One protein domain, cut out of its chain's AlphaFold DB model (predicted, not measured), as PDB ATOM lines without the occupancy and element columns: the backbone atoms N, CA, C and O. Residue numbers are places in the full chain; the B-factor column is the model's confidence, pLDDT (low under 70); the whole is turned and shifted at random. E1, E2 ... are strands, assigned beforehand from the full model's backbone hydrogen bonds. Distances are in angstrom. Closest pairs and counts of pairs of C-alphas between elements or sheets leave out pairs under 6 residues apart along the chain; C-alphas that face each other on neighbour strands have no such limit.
ATOM      1  N   GLY A 109     163.600 165.162 152.369       74.62
ATOM      2  CA  GLY A 109     164.039 166.456 151.871       74.62
ATOM      3  C   GLY A 109     165.338 166.371 151.067       74.62
ATOM      4  O   GLY A 109     166.165 165.473 151.242       74.62
ATOM      5  N   GLY A 110     165.540 167.341 150.175       79.81
ATOM      6  CA  GLY A 110     166.797 167.468 149.441       79.81
ATOM      7  C   GLY A 110     167.978 167.689 150.391       79.81
ATOM      8  O   GLY A 110     167.920 168.549 151.266       79.81
ATOM      9  N   GLY A 111     169.054 166.923 150.206       81.69
ATOM     10  CA  GLY A 111     170.266 167.016 151.028       81.69
ATOM     11  C   GLY A 111     170.233 166.223 152.338       81.69
ATOM     12  O   GLY A 111     171.253 166.170 153.025       81.69
ATOM     13  N   GLU A 112     169.117 165.576 152.679       87.81
ATOM     14  CA  GLU A 112     169.078 164.635 153.798       87.81
ATOM     15  C   GLU A 112     169.912 163.382 153.491       87.81
ATOM     16  O   GLU A 112     169.919 162.887 152.360       87.81
ATOM     17  N   SER A 113     170.629 162.879 154.503       90.69
ATOM     18  CA  SER A 113     171.410 161.645 154.373       90.69
ATOM     19  C   SER A 113     170.494 160.424 154.365       90.69
ATOM     20  O   SER A 113     169.565 160.333 155.166       90.69
ATOM     21  N   LEU A 114     170.769 159.491 153.459       90.25
ATOM     22  CA  LEU A 114     170.021 158.255 153.281       90.25
ATOM     23  C   LEU A 114     170.765 157.077 153.909       90.25
ATOM     24  O   LEU A 114     171.995 157.049 153.903       90.25
ATOM     25  N   PHE A 115     170.018 156.082 154.393       86.88
ATOM     26  CA  PHE A 115     170.535 154.835 154.974       86.88
ATOM     27  C   PHE A 115     171.525 155.046 156.133       86.88
ATOM     28  O   PHE A 115     172.395 154.212 156.359       86.88
ATOM     29  N   ASP A 116     171.436 156.189 156.818       87.81
ATOM     30  CA  ASP A 116     172.406 156.626 157.829       87.81
ATOM     31  C   ASP A 116     173.857 156.703 157.312       87.81
ATOM     32  O   ASP A 116     174.817 156.635 158.082       87.81
ATOM     33  N   ILE A 117     174.038 156.880 155.996       89.94
ATOM     34  CA  ILE A 117     175.348 157.015 155.353       89.94
ATOM     35  C   ILE A 117     175.659 158.506 155.156       89.94
ATOM     36  O   ILE A 117     175.008 159.171 154.342       89.94
ATOM     37  N   PRO A 118     176.681 159.060 155.842       91.31
ATOM     38  CA  PRO A 118     177.010 160.476 155.732       91.31
ATOM     39  C   PRO A 118     177.332 160.896 154.296       91.31
ATOM     40  O   PRO A 118     178.277 160.403 153.679       91.31
ATOM     41  N   GLY A 119     176.566 161.854 153.774       90.94
ATOM     42  CA  GLY A 119     176.769 162.415 152.437       90.94
ATOM     43  C   GLY A 119     176.159 161.603 151.292       90.94
ATOM     44  O   GLY A 119     176.223 162.073 150.153       90.94
ATOM     45  N   LEU A 120     175.556 160.440 151.572       93.12
ATOM     46  CA  LEU A 120     174.662 159.766 150.633       93.12
ATOM     47  C   LEU A 120     173.340 160.527 150.615       93.12
ATOM     48  O   LEU A 120     172.545 160.369 151.529       93.12
ATOM     49  N   VAL A 121     173.120 161.396 149.630       92.81
ATOM     50  CA  VAL A 121     172.007 162.362 149.673       92.81
ATOM     51  C   VAL A 121     171.190 162.378 148.392       92.81
ATOM     52  O   VAL A 121     171.732 162.252 147.292       92.81
ATOM     53  N   TRP A 122     169.884 162.603 148.534       89.81
ATOM     54  CA  TRP A 122     169.012 162.913 147.406       89.81
ATOM     55  C   TRP A 122     169.156 164.389 147.007       89.81
ATOM     56  O   TRP A 122     168.863 165.302 147.782       89.81
ATOM     57  N   LEU A 123     169.612 164.626 145.783       87.19
ATOM     58  CA  LEU A 123     169.711 165.929 145.133       87.19
ATOM     59  C   LEU A 123     168.367 166.240 144.462       87.19
ATOM     60  O   LEU A 123     168.196 166.078 143.255       87.19
ATOM     61  N   GLY A 124     167.388 166.648 145.273       71.50
ATOM     62  CA  GLY A 124     165.977 166.735 144.874       71.50
ATOM     63  C   GLY A 124     165.669 167.553 143.616       71.50
ATOM     64  O   GLY A 124     164.731 167.215 142.904       71.50
ATOM     65  N   THR A 125     166.460 168.577 143.292       66.44
ATOM     66  CA  THR A 125     166.288 169.380 142.067       66.44
ATOM     67  C   THR A 125     166.753 168.673 140.799       66.44
ATOM     68  O   THR A 125     166.285 168.994 139.711       66.44
ATOM     69  N   GLU A 126     167.677 167.726 140.926       66.31
ATOM     70  CA  GLU A 126     168.305 167.026 139.801       66.31
ATOM     71  C   GLU A 126     167.764 165.602 139.631       66.31
ATOM     72  O   GLU A 126     168.122 164.920 138.674       66.31
ATOM     73  N   GLY A 127     166.913 165.142 140.558       81.06
ATOM     74  CA  GLY A 127     166.415 163.766 140.569       81.06
ATOM     75  C   GLY A 127     167.540 162.740 140.725       81.06
ATOM     76  O   GLY A 127     167.445 161.633 140.194       81.06
ATOM     77  N   ALA A 128     168.624 163.128 141.399       88.94
ATOM     78  CA  ALA A 128     169.853 162.357 141.470       88.94
ATOM     79  C   ALA A 128     170.221 162.005 142.911       88.94
ATOM     80  O   ALA A 128     170.035 162.779 143.841       88.94
ATOM     81  N   LEU A 129     170.804 160.835 143.095       91.88
ATOM     82  CA  LEU A 129     171.406 160.365 144.324       91.88
ATOM     83  C   LEU A 129     172.917 160.594 144.264       91.88
ATOM     84  O   LEU A 129     173.599 160.028 143.409       91.88
ATOM     85  N   LYS A 130     173.461 161.379 145.191       93.81
ATOM     86  CA  LYS A 130     174.908 161.529 145.349       93.81
ATOM     87  C   LYS A 130     175.434 160.448 146.278       93.81
ATOM     88  O   LYS A 130     175.096 160.450 147.454       93.81
ATOM     89  N   VAL A 131     176.307 159.586 145.775       94.56
ATOM     90  CA  VAL A 131     177.038 158.579 146.553       94.56
ATOM     91  C   VAL A 131     178.465 159.078 146.807       94.56
ATOM     92  O   VAL A 131     179.208 159.312 145.847       94.56
ATOM     93  N   PRO A 132     178.891 159.268 148.067       94.88
ATOM     94  CA  PRO A 132     180.256 159.680 148.373       94.88
ATOM     95  C   PRO A 132     181.289 158.634 147.954       94.88
ATOM     96  O   PRO A 132     180.998 157.446 147.812       94.88
ATOM     97  N   LYS A 133     182.544 159.073 147.820       94.38
ATOM     98  CA  LYS A 133     183.670 158.139 147.684       94.38
ATOM     99  C   LYS A 133     183.699 157.176 148.877       94.38
ATOM    100  O   LYS A 133     183.370 157.579 149.993       94.38
ATOM    101  N   ASN A 134     184.149 155.946 148.653       93.94
ATOM    102  CA  ASN A 134     184.247 154.892 149.669       93.94
ATOM    103  C   ASN A 134     182.931 154.600 150.411       93.94
ATOM    104  O   ASN A 134     182.965 154.073 151.520       93.94
ATOM    105  N   SER A 135     181.783 154.963 149.836       95.06
ATOM    106  CA  SER A 135     180.471 154.608 150.375       95.06
ATOM    107  C   SER A 135     179.867 153.461 149.568       95.06
ATOM    108  O   SER A 135     180.083 153.411 148.351       95.06
ATOM    109  N   PRO A 136     179.121 152.554 150.218       94.38
ATOM    110  CA  PRO A 136     178.449 151.474 149.521       94.38
ATOM    111  C   PRO A 136     177.349 152.032 148.612       94.38
ATOM    112  O   PRO A 136     176.610 152.947 148.978       94.38
ATOM    113  N   LEU A 137     177.238 151.463 147.416       94.19
ATOM    114  CA  LEU A 137     176.134 151.696 146.501       94.19
ATOM    115  C   LEU A 137     174.853 151.118 147.119       94.19
ATOM    116  O   LEU A 137     174.865 149.963 147.541       94.19
ATOM    117  N   PRO A 138     173.735 151.858 147.143       91.69
ATOM    118  CA  PRO A 138     172.466 151.341 147.660       91.69
ATOM    119  C   PRO A 138     171.645 150.588 146.602       91.69
ATOM    120  O   PRO A 138     170.500 150.224 146.852       91.69
ATOM    121  N   CYS A 139     172.186 150.407 145.398       91.69
ATOM    122  CA  CYS A 139     171.448 149.928 144.238       91.69
ATOM    123  C   CYS A 139     172.359 149.199 143.251       91.69
ATOM    124  O   CYS A 139     173.580 149.381 143.259       91.69
ATOM    125  N   HIS A 140     171.743 148.445 142.343       93.00
ATOM    126  CA  HIS A 140     172.434 147.873 141.196       93.00
ATOM    127  C   HIS A 140     172.839 148.951 140.193       93.00
ATOM    128  O   HIS A 140     172.055 149.852 139.875       93.00
ATOM    129  N   LEU A 141     174.060 148.829 139.668       94.19
ATOM    130  CA  LEU A 141     174.588 149.727 138.645       94.19
ATOM    131  C   LEU A 141     175.152 148.922 137.463       94.19
ATOM    132  O   LEU A 141     175.981 148.042 137.689       94.19
ATOM    133  N   PRO A 142     174.761 149.216 136.210       94.19
ATOM    134  CA  PRO A 142     175.269 148.509 135.038       94.19
ATOM    135  C   PRO A 142     176.801 148.527 134.966       94.19
ATOM    136  O   PRO A 142     177.428 149.575 135.163       94.19
ATOM    137  N   LEU A 143     177.414 147.385 134.652       92.88
ATOM    138  CA  LEU A 143     178.840 147.292 134.352       92.88
ATOM    139  C   LEU A 143     179.102 147.885 132.960       92.88
ATOM    140  O   LEU A 143     178.788 147.280 131.942       92.88
ATOM    141  N   THR A 144     179.685 149.080 132.929       91.19
ATOM    142  CA  THR A 144     180.012 149.854 131.724       91.19
ATOM    143  C   THR A 144     181.396 150.486 131.890       91.19
ATOM    144  O   THR A 144     181.959 150.488 132.986       91.19
ATOM    145  N   GLU A 145     181.942 151.111 130.842       88.19
ATOM    146  CA  GLU A 145     183.211 151.848 130.961       88.19
ATOM    147  C   GLU A 145     183.153 152.965 132.021       88.19
ATOM    148  O   GLU A 145     184.133 153.207 132.724       88.19
ATOM    149  N   LYS A 146     181.985 153.595 132.228       88.19
ATOM    150  CA  LYS A 146     181.807 154.639 133.256       88.19
ATOM    151  C   LYS A 146     181.871 154.097 134.686       88.19
ATOM    152  O   LYS A 146     182.212 154.833 135.613       88.19
ATOM    153  N   THR A 147     181.552 152.819 134.870       91.06
ATOM    154  CA  THR A 147     181.430 152.171 136.185       91.06
ATOM    155  C   THR A 147     182.556 151.175 136.457       91.06
ATOM    156  O   THR A 147     182.651 150.639 137.555       91.06
ATOM    157  N   ARG A 148     183.479 150.993 135.505       88.19
ATOM    158  CA  ARG A 148     184.644 150.098 135.590       88.19
ATOM    159  C   ARG A 148     185.583 150.378 136.771       88.19
ATOM    160  O   ARG A 148     186.342 149.505 137.166       88.19
ATOM    161  N   GLY A 149     185.547 151.591 137.324       90.19
ATOM    162  CA  GLY A 149     186.337 151.990 138.495       90.19
ATOM    163  C   GLY A 149     185.707 151.661 139.854       90.19
ATOM    164  O   GLY A 149     186.171 152.198 140.860       90.19
ATOM    165  N   LEU A 150     184.627 150.880 139.885       94.94
ATOM    166  CA  LEU A 150     184.036 150.350 141.112       94.94
ATOM    167  C   LEU A 150     184.768 149.087 141.583       94.94
ATOM    168  O   LEU A 150     185.399 148.383 140.797       94.94
ATOM    169  N   ALA A 151     184.658 148.814 142.878       95.56
ATOM    170  CA  ALA A 151     185.090 147.586 143.525       95.56
ATOM    171  C   ALA A 151     183.900 146.962 144.264       95.56
ATOM    172  O   ALA A 151     183.113 147.672 144.890       95.56
ATOM    173  N   GLY A 152     183.763 145.641 144.193       94.94
ATOM    174  CA  GLY A 152     182.640 144.920 144.787       94.94
ATOM    175  C   GLY A 152     182.274 143.670 143.999       94.94
ATOM    176  O   GLY A 152     183.056 143.195 143.173       94.94
ATOM    177  N   GLN A 153     181.092 143.129 144.277       95.44
ATOM    178  CA  GLN A 153     180.571 141.970 143.564       95.44
ATOM    179  C   GLN A 153     179.865 142.403 142.277       95.44
ATOM    180  O   GLN A 153     179.288 143.489 142.184       95.44
ATOM    181  N   ILE A 154     179.934 141.529 141.276       94.75
ATOM    182  CA  ILE A 154     179.252 141.684 139.996       94.75
ATOM    183  C   ILE A 154     178.357 140.467 139.810       94.75
ATOM    184  O   ILE A 154     178.819 139.339 139.976       94.75
ATOM    185  N   GLU A 155     177.112 140.692 139.408       93.25
ATOM    186  CA  GLU A 155     176.158 139.622 139.135       93.25
ATOM    187  C   GLU A 155     175.316 139.915 137.884       93.25
ATOM    188  O   GLU A 155     175.121 141.079 137.512       93.25
ATOM    189  N   PRO A 156     174.810 138.880 137.195       91.31
ATOM    190  CA  PRO A 156     173.705 139.060 136.271       91.31
ATOM    191  C   PRO A 156     172.427 139.370 137.058       91.31
ATOM    192  O   PRO A 156     172.094 138.664 138.007       91.31
ATOM    193  N   LEU A 157     171.673 140.382 136.631       87.38
ATOM    194  CA  LEU A 157     170.381 140.697 137.237       87.38
ATOM    195  C   LEU A 157     169.260 140.022 136.438       87.38
ATOM    196  O   LEU A 157     169.074 140.296 135.248       87.38
ATOM    197  N   ILE A 158     168.535 139.120 137.097       83.00
ATOM    198  CA  ILE A 158     167.460 138.308 136.517       83.00
ATOM    199  C   ILE A 158     166.246 138.403 137.441       83.00
ATOM    200  O   ILE A 158     166.395 138.325 138.659       83.00
ATOM    201  N   TRP A 159     165.049 138.555 136.883       78.38
ATOM    202  CA  TRP A 159     163.805 138.522 137.652       78.38
ATOM    203  C   TRP A 159     162.697 137.779 136.919       78.38
ATOM    204  O   TRP A 159     162.702 137.604 135.705       78.38
ATOM    205  N   ALA A 160     161.700 137.382 137.699       76.62
ATOM    206  CA  ALA A 160     160.406 136.938 137.220       76.62
ATOM    207  C   ALA A 160     159.603 138.144 136.707       76.62
ATOM    208  O   ALA A 160     159.133 138.958 137.509       76.62
ATOM    209  N   ALA A 161     159.437 138.270 135.390       76.12
ATOM    210  CA  ALA A 161     158.636 139.346 134.815       76.12
ATOM    211  C   ALA A 161     157.151 139.186 135.175       76.12
ATOM    212  O   ALA A 161     156.652 138.075 135.392       76.12
ATOM    213  N   TYR A 162     156.447 140.318 135.255       74.94
ATOM    214  CA  TYR A 162     154.989 140.337 135.279       74.94
ATOM    215  C   TYR A 162     154.472 140.403 133.851       74.94
ATOM    216  O   TYR A 162     154.808 141.335 133.122       74.94
ATOM    217  N   GLU A 163     153.618 139.459 133.479       77.38
ATOM    218  CA  GLU A 163     152.981 139.458 132.172       77.38
ATOM    219  C   GLU A 163     151.466 139.338 132.335       77.38
ATOM    220  O   GLU A 163     150.928 138.290 132.698       77.38
ATOM    221  N   GLU A 164     150.774 140.448 132.072       75.62
ATOM    222  CA  GLU A 164     149.325 140.563 132.252       75.62
ATOM    223  C   GLU A 164     148.558 139.564 131.373       75.62
ATOM    224  O   GLU A 164     147.629 138.908 131.841       75.62
ATOM    225  N   SER A 165     149.007 139.359 130.130       78.31
ATOM    226  CA  SER A 165     148.416 138.400 129.185       78.31
ATOM    227  C   SER A 165     148.566 136.936 129.617       78.31
ATOM    228  O   SER A 165     147.763 136.103 129.200       78.31
ATOM    229  N   LYS A 166     149.560 136.614 130.457       70.00
ATOM    230  CA  LYS A 166     149.798 135.266 131.004       70.00
ATOM    231  C   LYS A 166     149.342 135.121 132.460       70.00
ATOM    232  O   LYS A 166     149.641 134.120 133.110       70.00
ATOM    233  N   GLY A 167     148.593 136.096 132.972       65.12
ATOM    234  CA  GLY A 167     147.916 135.993 134.261       65.12
ATOM    235  C   GLY A 167     148.822 136.117 135.488       65.12
ATOM    236  O   GLY A 167     148.412 135.681 136.564       65.12
ATOM    237  N   GLY A 168     150.025 136.701 135.377       69.25
ATOM    238  CA  GLY A 168     150.774 137.102 136.571       69.25
ATOM    239  C   GLY A 168     152.300 137.111 136.480       69.25
ATOM    240  O   GLY A 168     152.900 137.144 135.410       69.25
ATOM    241  N   PHE A 169     152.928 137.113 137.660       70.88
ATOM    242  CA  PHE A 169     154.382 137.094 137.849       70.88
ATOM    243  C   PHE A 169     154.980 135.698 137.612       70.88
ATOM    244  O   PHE A 169     154.360 134.692 137.960       70.88
ATOM    245  N   GLY A 170     156.222 135.644 137.120       67.56
ATOM    246  CA  GLY A 170     157.051 134.426 137.140       67.56
ATOM    247  C   GLY A 170     156.790 133.432 136.019       67.56
ATOM    248  O   GLY A 170     157.213 132.286 136.121       67.56
ATOM    249  N   GLN A 171     156.112 133.869 134.958       68.50
ATOM    250  CA  GLN A 171     155.907 133.065 133.749       68.50
ATOM    251  C   GLN A 171     157.119 133.111 132.809       68.50
ATOM    252  O   GLN A 171     157.327 132.191 132.024       68.50
ATOM    253  N   GLU A 172     157.932 134.165 132.898       72.94
ATOM    254  CA  GLU A 172     159.146 134.326 132.107       72.94
ATOM    255  C   GLU A 172     160.257 134.933 132.970       72.94
ATOM    256  O   GLU A 172     160.029 135.871 133.743       72.94
ATOM    257  N   ALA A 173     161.458 134.366 132.854       74.81
ATOM    258  CA  ALA A 173     162.656 134.945 133.435       74.81
ATOM    259  C   ALA A 173     163.182 136.020 132.484       74.81
ATOM    260  O   ALA A 173     163.642 135.724 131.380       74.81
ATOM    261  N   GLU A 174     163.141 137.269 132.924       78.88
ATOM    262  CA  GLU A 174     163.707 138.390 132.197       78.88
ATOM    263  C   GLU A 174     165.091 138.711 132.759       78.88
ATOM    264  O   GLU A 174     165.335 138.663 133.966       78.88
ATOM    265  N   ARG A 175     166.023 139.023 131.859       79.88
ATOM    266  CA  ARG A 175     167.346 139.525 132.228       79.88
ATOM    267  C   ARG A 175     167.355 141.026 132.039       79.88
ATOM    268  O   ARG A 175     166.962 141.489 130.965       79.88
ATOM    269  N   ALA A 176     167.889 141.762 133.010       77.69
ATOM    270  CA  ALA A 176     168.131 143.177 132.795       77.69
ATOM    271  C   ALA A 176     168.982 143.398 131.553       77.69
ATOM    272  O   ALA A 176     170.000 142.737 131.318       77.69
ATOM    273  N   LYS A 177     168.561 144.404 130.796       72.31
ATOM    274  CA  LYS A 177     169.351 145.026 129.748       72.31
ATOM    275  C   LYS A 177     169.361 146.514 130.047       72.31
ATOM    276  O   LYS A 177     168.327 147.170 129.953       72.31
ATOM    277  N   ALA A 178     170.518 147.023 130.438       65.44
ATOM    278  CA  ALA A 178     170.754 148.452 130.558       65.44
ATOM    279  C   ALA A 178     171.888 148.795 129.599       65.44
ATOM    280  O   ALA A 178     173.015 148.379 129.846       65.44
ATOM    281  N   ASP A 179     171.576 149.478 128.495       59.91
ATOM    282  CA  ASP A 179     172.558 149.957 127.514       59.91
ATOM    283  C   ASP A 179     173.622 148.897 127.146       59.91
ATOM    284  O   ASP A 179     174.819 149.132 127.276       59.91
ATOM    285  N   GLU A 180     173.166 147.703 126.737       59.28
ATOM    286  CA  GLU A 180     173.984 146.524 126.365       59.28
ATOM    287  C   GLU A 180     174.651 145.757 127.526       59.28
ATOM    288  O   GLU A 180     175.161 144.654 127.318       59.28
ATOM    289  N   ALA A 181     174.595 146.256 128.764       68.25
ATOM    290  CA  ALA A 181     175.117 145.539 129.922       68.25
ATOM    291  C   ALA A 181     174.173 144.413 130.379       68.25
ATOM    292  O   ALA A 181     172.965 144.602 130.556       68.25
ATOM    293  N   HIS A 182     174.767 143.244 130.633       84.38
ATOM    294  CA  HIS A 182     174.116 142.071 131.237       84.38
ATOM    295  C   HIS A 182     174.611 141.773 132.656       84.38
ATOM    296  O   HIS A 182     174.124 140.847 133.301       84.38
ATOM    297  N   LEU A 183     175.596 142.541 133.117       92.31
ATOM    298  CA  LEU A 183     176.241 142.405 134.413       92.31
ATOM    299  C   LEU A 183     176.116 143.720 135.168       92.31
ATOM    300  O   LEU A 183     176.204 144.799 134.577       92.31
ATOM    301  N   PHE A 184     175.920 143.616 136.474       94.94
ATOM    302  CA  PHE A 184     175.630 144.737 137.350       94.94
ATOM    303  C   PHE A 184     176.524 144.652 138.576       94.94
ATOM    304  O   PHE A 184     176.713 143.578 139.140       94.94
ATOM    305  N   TRP A 185     177.053 145.794 139.000       95.62
ATOM    306  CA  TRP A 185     177.592 145.944 140.343       95.62
ATOM    307  C   TRP A 185     176.457 145.812 141.348       95.62
ATOM    308  O   TRP A 185     175.413 146.447 141.174       95.62
ATOM    309  N   THR A 186     176.663 145.011 142.387       94.38
ATOM    310  CA  THR A 186     175.660 144.793 143.432       94.38
ATOM    311  C   THR A 186     175.612 145.962 144.421       94.38
ATOM    312  O   THR A 186     176.622 146.665 144.598       94.38
ATOM    313  N   PRO A 187     174.479 146.160 145.125       92.44
ATOM    314  CA  PRO A 187     174.457 146.961 146.341       92.44
ATOM    315  C   PRO A 187     175.590 146.549 147.296       92.44
ATOM    316  O   PRO A 187     175.898 145.369 147.438       92.44
ATOM    317  N   GLY A 188     176.239 147.525 147.927       93.19
ATOM    318  CA  GLY A 188     177.441 147.315 148.741       93.19
ATOM    319  C   GLY A 188     178.765 147.514 147.994       93.19
ATOM    320  O   GLY A 188     179.772 147.817 148.634       93.19
ATOM    321  N   SER A 189     178.775 147.439 146.658       95.88
ATOM    322  CA  SER A 189     179.937 147.850 145.848       95.88
ATOM    323  C   SER A 189     180.263 149.331 146.079       95.88
ATOM    324  O   SER A 189     179.394 150.094 146.482       95.88
ATOM    325  N   TYR A 190     181.490 149.783 145.833       95.50
ATOM    326  CA  TYR A 190     181.905 151.157 146.144       95.50
ATOM    327  C   TYR A 190     182.931 151.704 145.151       95.50
ATOM    328  O   TYR A 190     183.589 150.963 144.421       95.50
ATOM    329  N   ARG A 191     183.086 153.035 145.125       93.44
ATOM    330  CA  ARG A 191     184.097 153.724 144.309       93.44
ATOM    331  C   ARG A 191     185.176 154.334 145.185       93.44
ATOM    332  O   ARG A 191     184.876 155.162 146.041       93.44
ATOM    333  N   GLU A 192     186.434 154.010 144.911       90.06
ATOM    334  CA  GLU A 192     187.560 154.568 145.673       90.06
ATOM    335  C   GLU A 192     187.816 156.051 145.379       90.06
ATOM    336  O   GLU A 192     188.244 156.828 146.238       90.06
ATOM    337  N   LYS A 193     187.557 156.463 144.135       88.75
ATOM    338  CA  LYS A 193     187.895 157.794 143.629       88.75
ATOM    339  C   LYS A 193     186.651 158.577 143.240       88.75
ATOM    340  O   LYS A 193     185.946 158.205 142.306       88.75
ATOM    341  N   GLY A 194     186.478 159.725 143.892       90.00
ATOM    342  CA  GLY A 194     185.401 160.668 143.599       90.00
ATOM    343  C   GLY A 194     184.023 160.177 144.046       90.00
ATOM    344  O   GLY A 194     183.820 158.999 144.326       90.00
ATOM    345  N   ALA A 195     183.083 161.112 144.135       92.50
ATOM    346  CA  ALA A 195     181.677 160.780 144.321       92.50
ATOM    347  C   ALA A 195     181.061 160.287 142.999       92.50
ATOM    348  O   ALA A 195     181.596 160.533 141.912       92.50
ATOM    349  N   LEU A 196     179.922 159.615 143.102       93.69
ATOM    350  CA  LEU A 196     179.047 159.286 141.985       93.69
ATOM    351  C   LEU A 196     177.738 160.045 142.143       93.69
ATOM    352  O   LEU A 196     177.249 160.198 143.256       93.69
ATOM    353  N   ASN A 197     177.160 160.482 141.030       93.44
ATOM    354  CA  ASN A 197     175.764 160.891 141.000       93.44
ATOM    355  C   ASN A 197     175.017 159.849 140.182       93.44
ATOM    356  O   ASN A 197     175.477 159.464 139.105       93.44
ATOM    357  N   LEU A 198     173.912 159.362 140.721       93.44
ATOM    358  CA  LEU A 198     173.128 158.282 140.151       93.44
ATOM    359  C   LEU A 198     171.698 158.758 139.943       93.44
ATOM    360  O   LEU A 198     171.181 159.489 140.774       93.44
ATOM    361  N   VAL A 199     171.039 158.325 138.881       91.31
ATOM    362  CA  VAL A 199     169.618 158.616 138.660       91.31
ATOM    363  C   VAL A 199     168.844 157.301 138.698       91.31
ATOM    364  O   VAL A 199     169.306 156.329 138.088       91.31
ATOM    365  N   PRO A 200     167.701 157.233 139.408       89.31
ATOM    366  CA  PRO A 200     166.840 156.061 139.371       89.31
ATOM    367  C   PRO A 200     166.349 155.810 137.942       89.31
ATOM    368  O   PRO A 200     165.776 156.692 137.303       89.31
ATOM    369  N   GLY A 201     166.575 154.602 137.437       85.25
ATOM    370  CA  GLY A 201     166.038 154.141 136.165       85.25
ATOM    371  C   GLY A 201     164.857 153.191 136.352       85.25
ATOM    372  O   GLY A 201     164.263 153.067 137.427       85.25
ATOM    373  N   ARG A 202     164.498 152.495 135.269       78.44
ATOM    374  CA  ARG A 202     163.441 151.476 135.309       78.44
ATOM    375  C   ARG A 202     163.848 150.304 136.201       78.44
ATOM    376  O   ARG A 202     165.026 149.973 136.301       78.44
ATOM    377  N   HIS A 203     162.856 149.667 136.821       77.81
ATOM    378  CA  HIS A 203     163.035 148.472 137.659       77.81
ATOM    379  C   HIS A 203     164.021 148.654 138.829       77.81
ATOM    380  O   HIS A 203     164.573 147.678 139.323       77.81
ATOM    381  N   GLY A 204     164.258 149.895 139.274       79.44
ATOM    382  CA  GLY A 204     165.210 150.181 140.350       79.44
ATOM    383  C   GLY A 204     166.681 150.049 139.941       79.44
ATOM    384  O   GLY A 204     167.549 150.065 140.811       79.44
ATOM    385  N   ILE A 205     166.978 149.947 138.640       88.06
ATOM    386  CA  ILE A 205     168.344 149.961 138.105       88.06
ATOM    387  C   ILE A 205     168.761 151.414 137.923       88.06
ATOM    388  O   ILE A 205     168.095 152.166 137.214       88.06
ATOM    389  N   PHE A 206     169.861 151.820 138.551       91.94
ATOM    390  CA  PHE A 206     170.339 153.196 138.466       91.94
ATOM    391  C   PHE A 206     171.296 153.367 137.285       91.94
ATOM    392  O   PHE A 206     171.862 152.404 136.770       91.94
ATOM    393  N   SER A 207     171.506 154.609 136.863       91.12
ATOM    394  CA  SER A 207     172.528 154.972 135.878       91.12
ATOM    395  C   SER A 207     173.371 156.139 136.379       91.12
ATOM    396  O   SER A 207     172.944 156.916 137.232       91.12
ATOM    397  N   THR A 208     174.605 156.259 135.886       91.25
ATOM    398  CA  THR A 208     175.486 157.373 136.260       91.25
ATOM    399  C   THR A 208     175.046 158.666 135.584       91.25
ATOM    400  O   THR A 208     174.897 158.697 134.361       91.25
ATOM    401  N   LEU A 209     174.959 159.746 136.355       87.81
ATOM    402  CA  LEU A 209     174.740 161.100 135.868       87.81
ATOM    403  C   LEU A 209     176.030 161.917 135.977       87.81
ATOM    404  O   LEU A 209     176.612 162.074 137.051       87.81
ATOM    405  N   GLU A 210     176.463 162.482 134.855       78.56
ATOM    406  CA  GLU A 210     177.504 163.506 134.849       78.56
ATOM    407  C   GLU A 210     176.851 164.866 135.072       78.56
ATOM    408  O   GLU A 210     176.236 165.438 134.171       78.56
ATOM    409  N   LEU A 211     176.973 165.387 136.291       67.88
ATOM    410  CA  LEU A 211     176.612 166.771 136.563       67.88
ATOM    411  C   LEU A 211     177.659 167.669 135.910       67.88
ATOM    412  O   LEU A 211     178.856 167.538 136.182       67.88
ATOM    413  N   LYS A 212     177.213 168.574 135.034       53.88
ATOM    414  CA  LYS A 212     178.087 169.616 134.494       53.88
ATOM    415  C   LYS A 212     178.566 170.461 135.672       53.88
ATOM    416  O   LYS A 212     177.744 171.019 136.391       53.88
ATOM    417  N   GLN A 213     179.879 170.532 135.878       45.78
ATOM    418  CA  GLN A 213     180.451 171.509 136.800       45.78
ATOM    419  C   GLN A 213     180.090 172.898 136.260       45.78
ATOM    420  O   GLN A 213     180.433 173.208 135.117       45.78
ATOM    421  N   GLN A 214     179.312 173.658 137.033       36.16
ATOM    422  CA  GLN A 214     179.091 175.085 136.796       36.16
ATOM    423  C   GLN A 214     180.335 175.875 137.193       36.16
ATOM    424  O   GLN A 214     180.971 175.489 138.203       36.16
TER     425      GLN A 214
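Overview. This is residues 109 to 214 of the 214 residues of an uncharacterized protein of Myxococcales bacterium (UniProt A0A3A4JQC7). Little regular structure: a body mostly of loops beside a small twisted sheet, E1 E2 E5 E6, with the hairpin E3 and E4 reaching out as an arm that makes the length. The printed part has 106 residues, no named helix and six strands, E1 to E6 along the chain; it is all strand, with 29 residues in named elements, and both sheets are antiparallel. It is only just compact, close to loose, with a radius of gyration of the C-alphas of 15.3 A and spans of 48 by 30 by 27 A.

Arrangement. E1, residues 121 to 123, and E2, residues 128 to 131, form a hairpin, N 123 and O 128 being 2.7 A apart. E3, residues 158 to 163, and E4, residues 168 to 175, form another, with N 174 and O 159 at 2.8 A. E5, residues 196 to 200, is antiparallel to E2, with N 129 and O 198 at 2.7 A. E5 and E6, residues 206 to 208, form a hairpin, with N 199 and O 207 at 2.9 A.

Along the chain. E1 begins at C-alpha 121 (172.007, 162.362, 149.673). E4 is 17.3 A long. E6 ends at C-alpha 208 (175.486, 157.373, 136.260).

Size, cuts and confidence. The printed part has no cut. The links E2 to E3 and E4 to E5 are long. Residues 178 to 181 and 211 to 214 are among those under pLDDT 70.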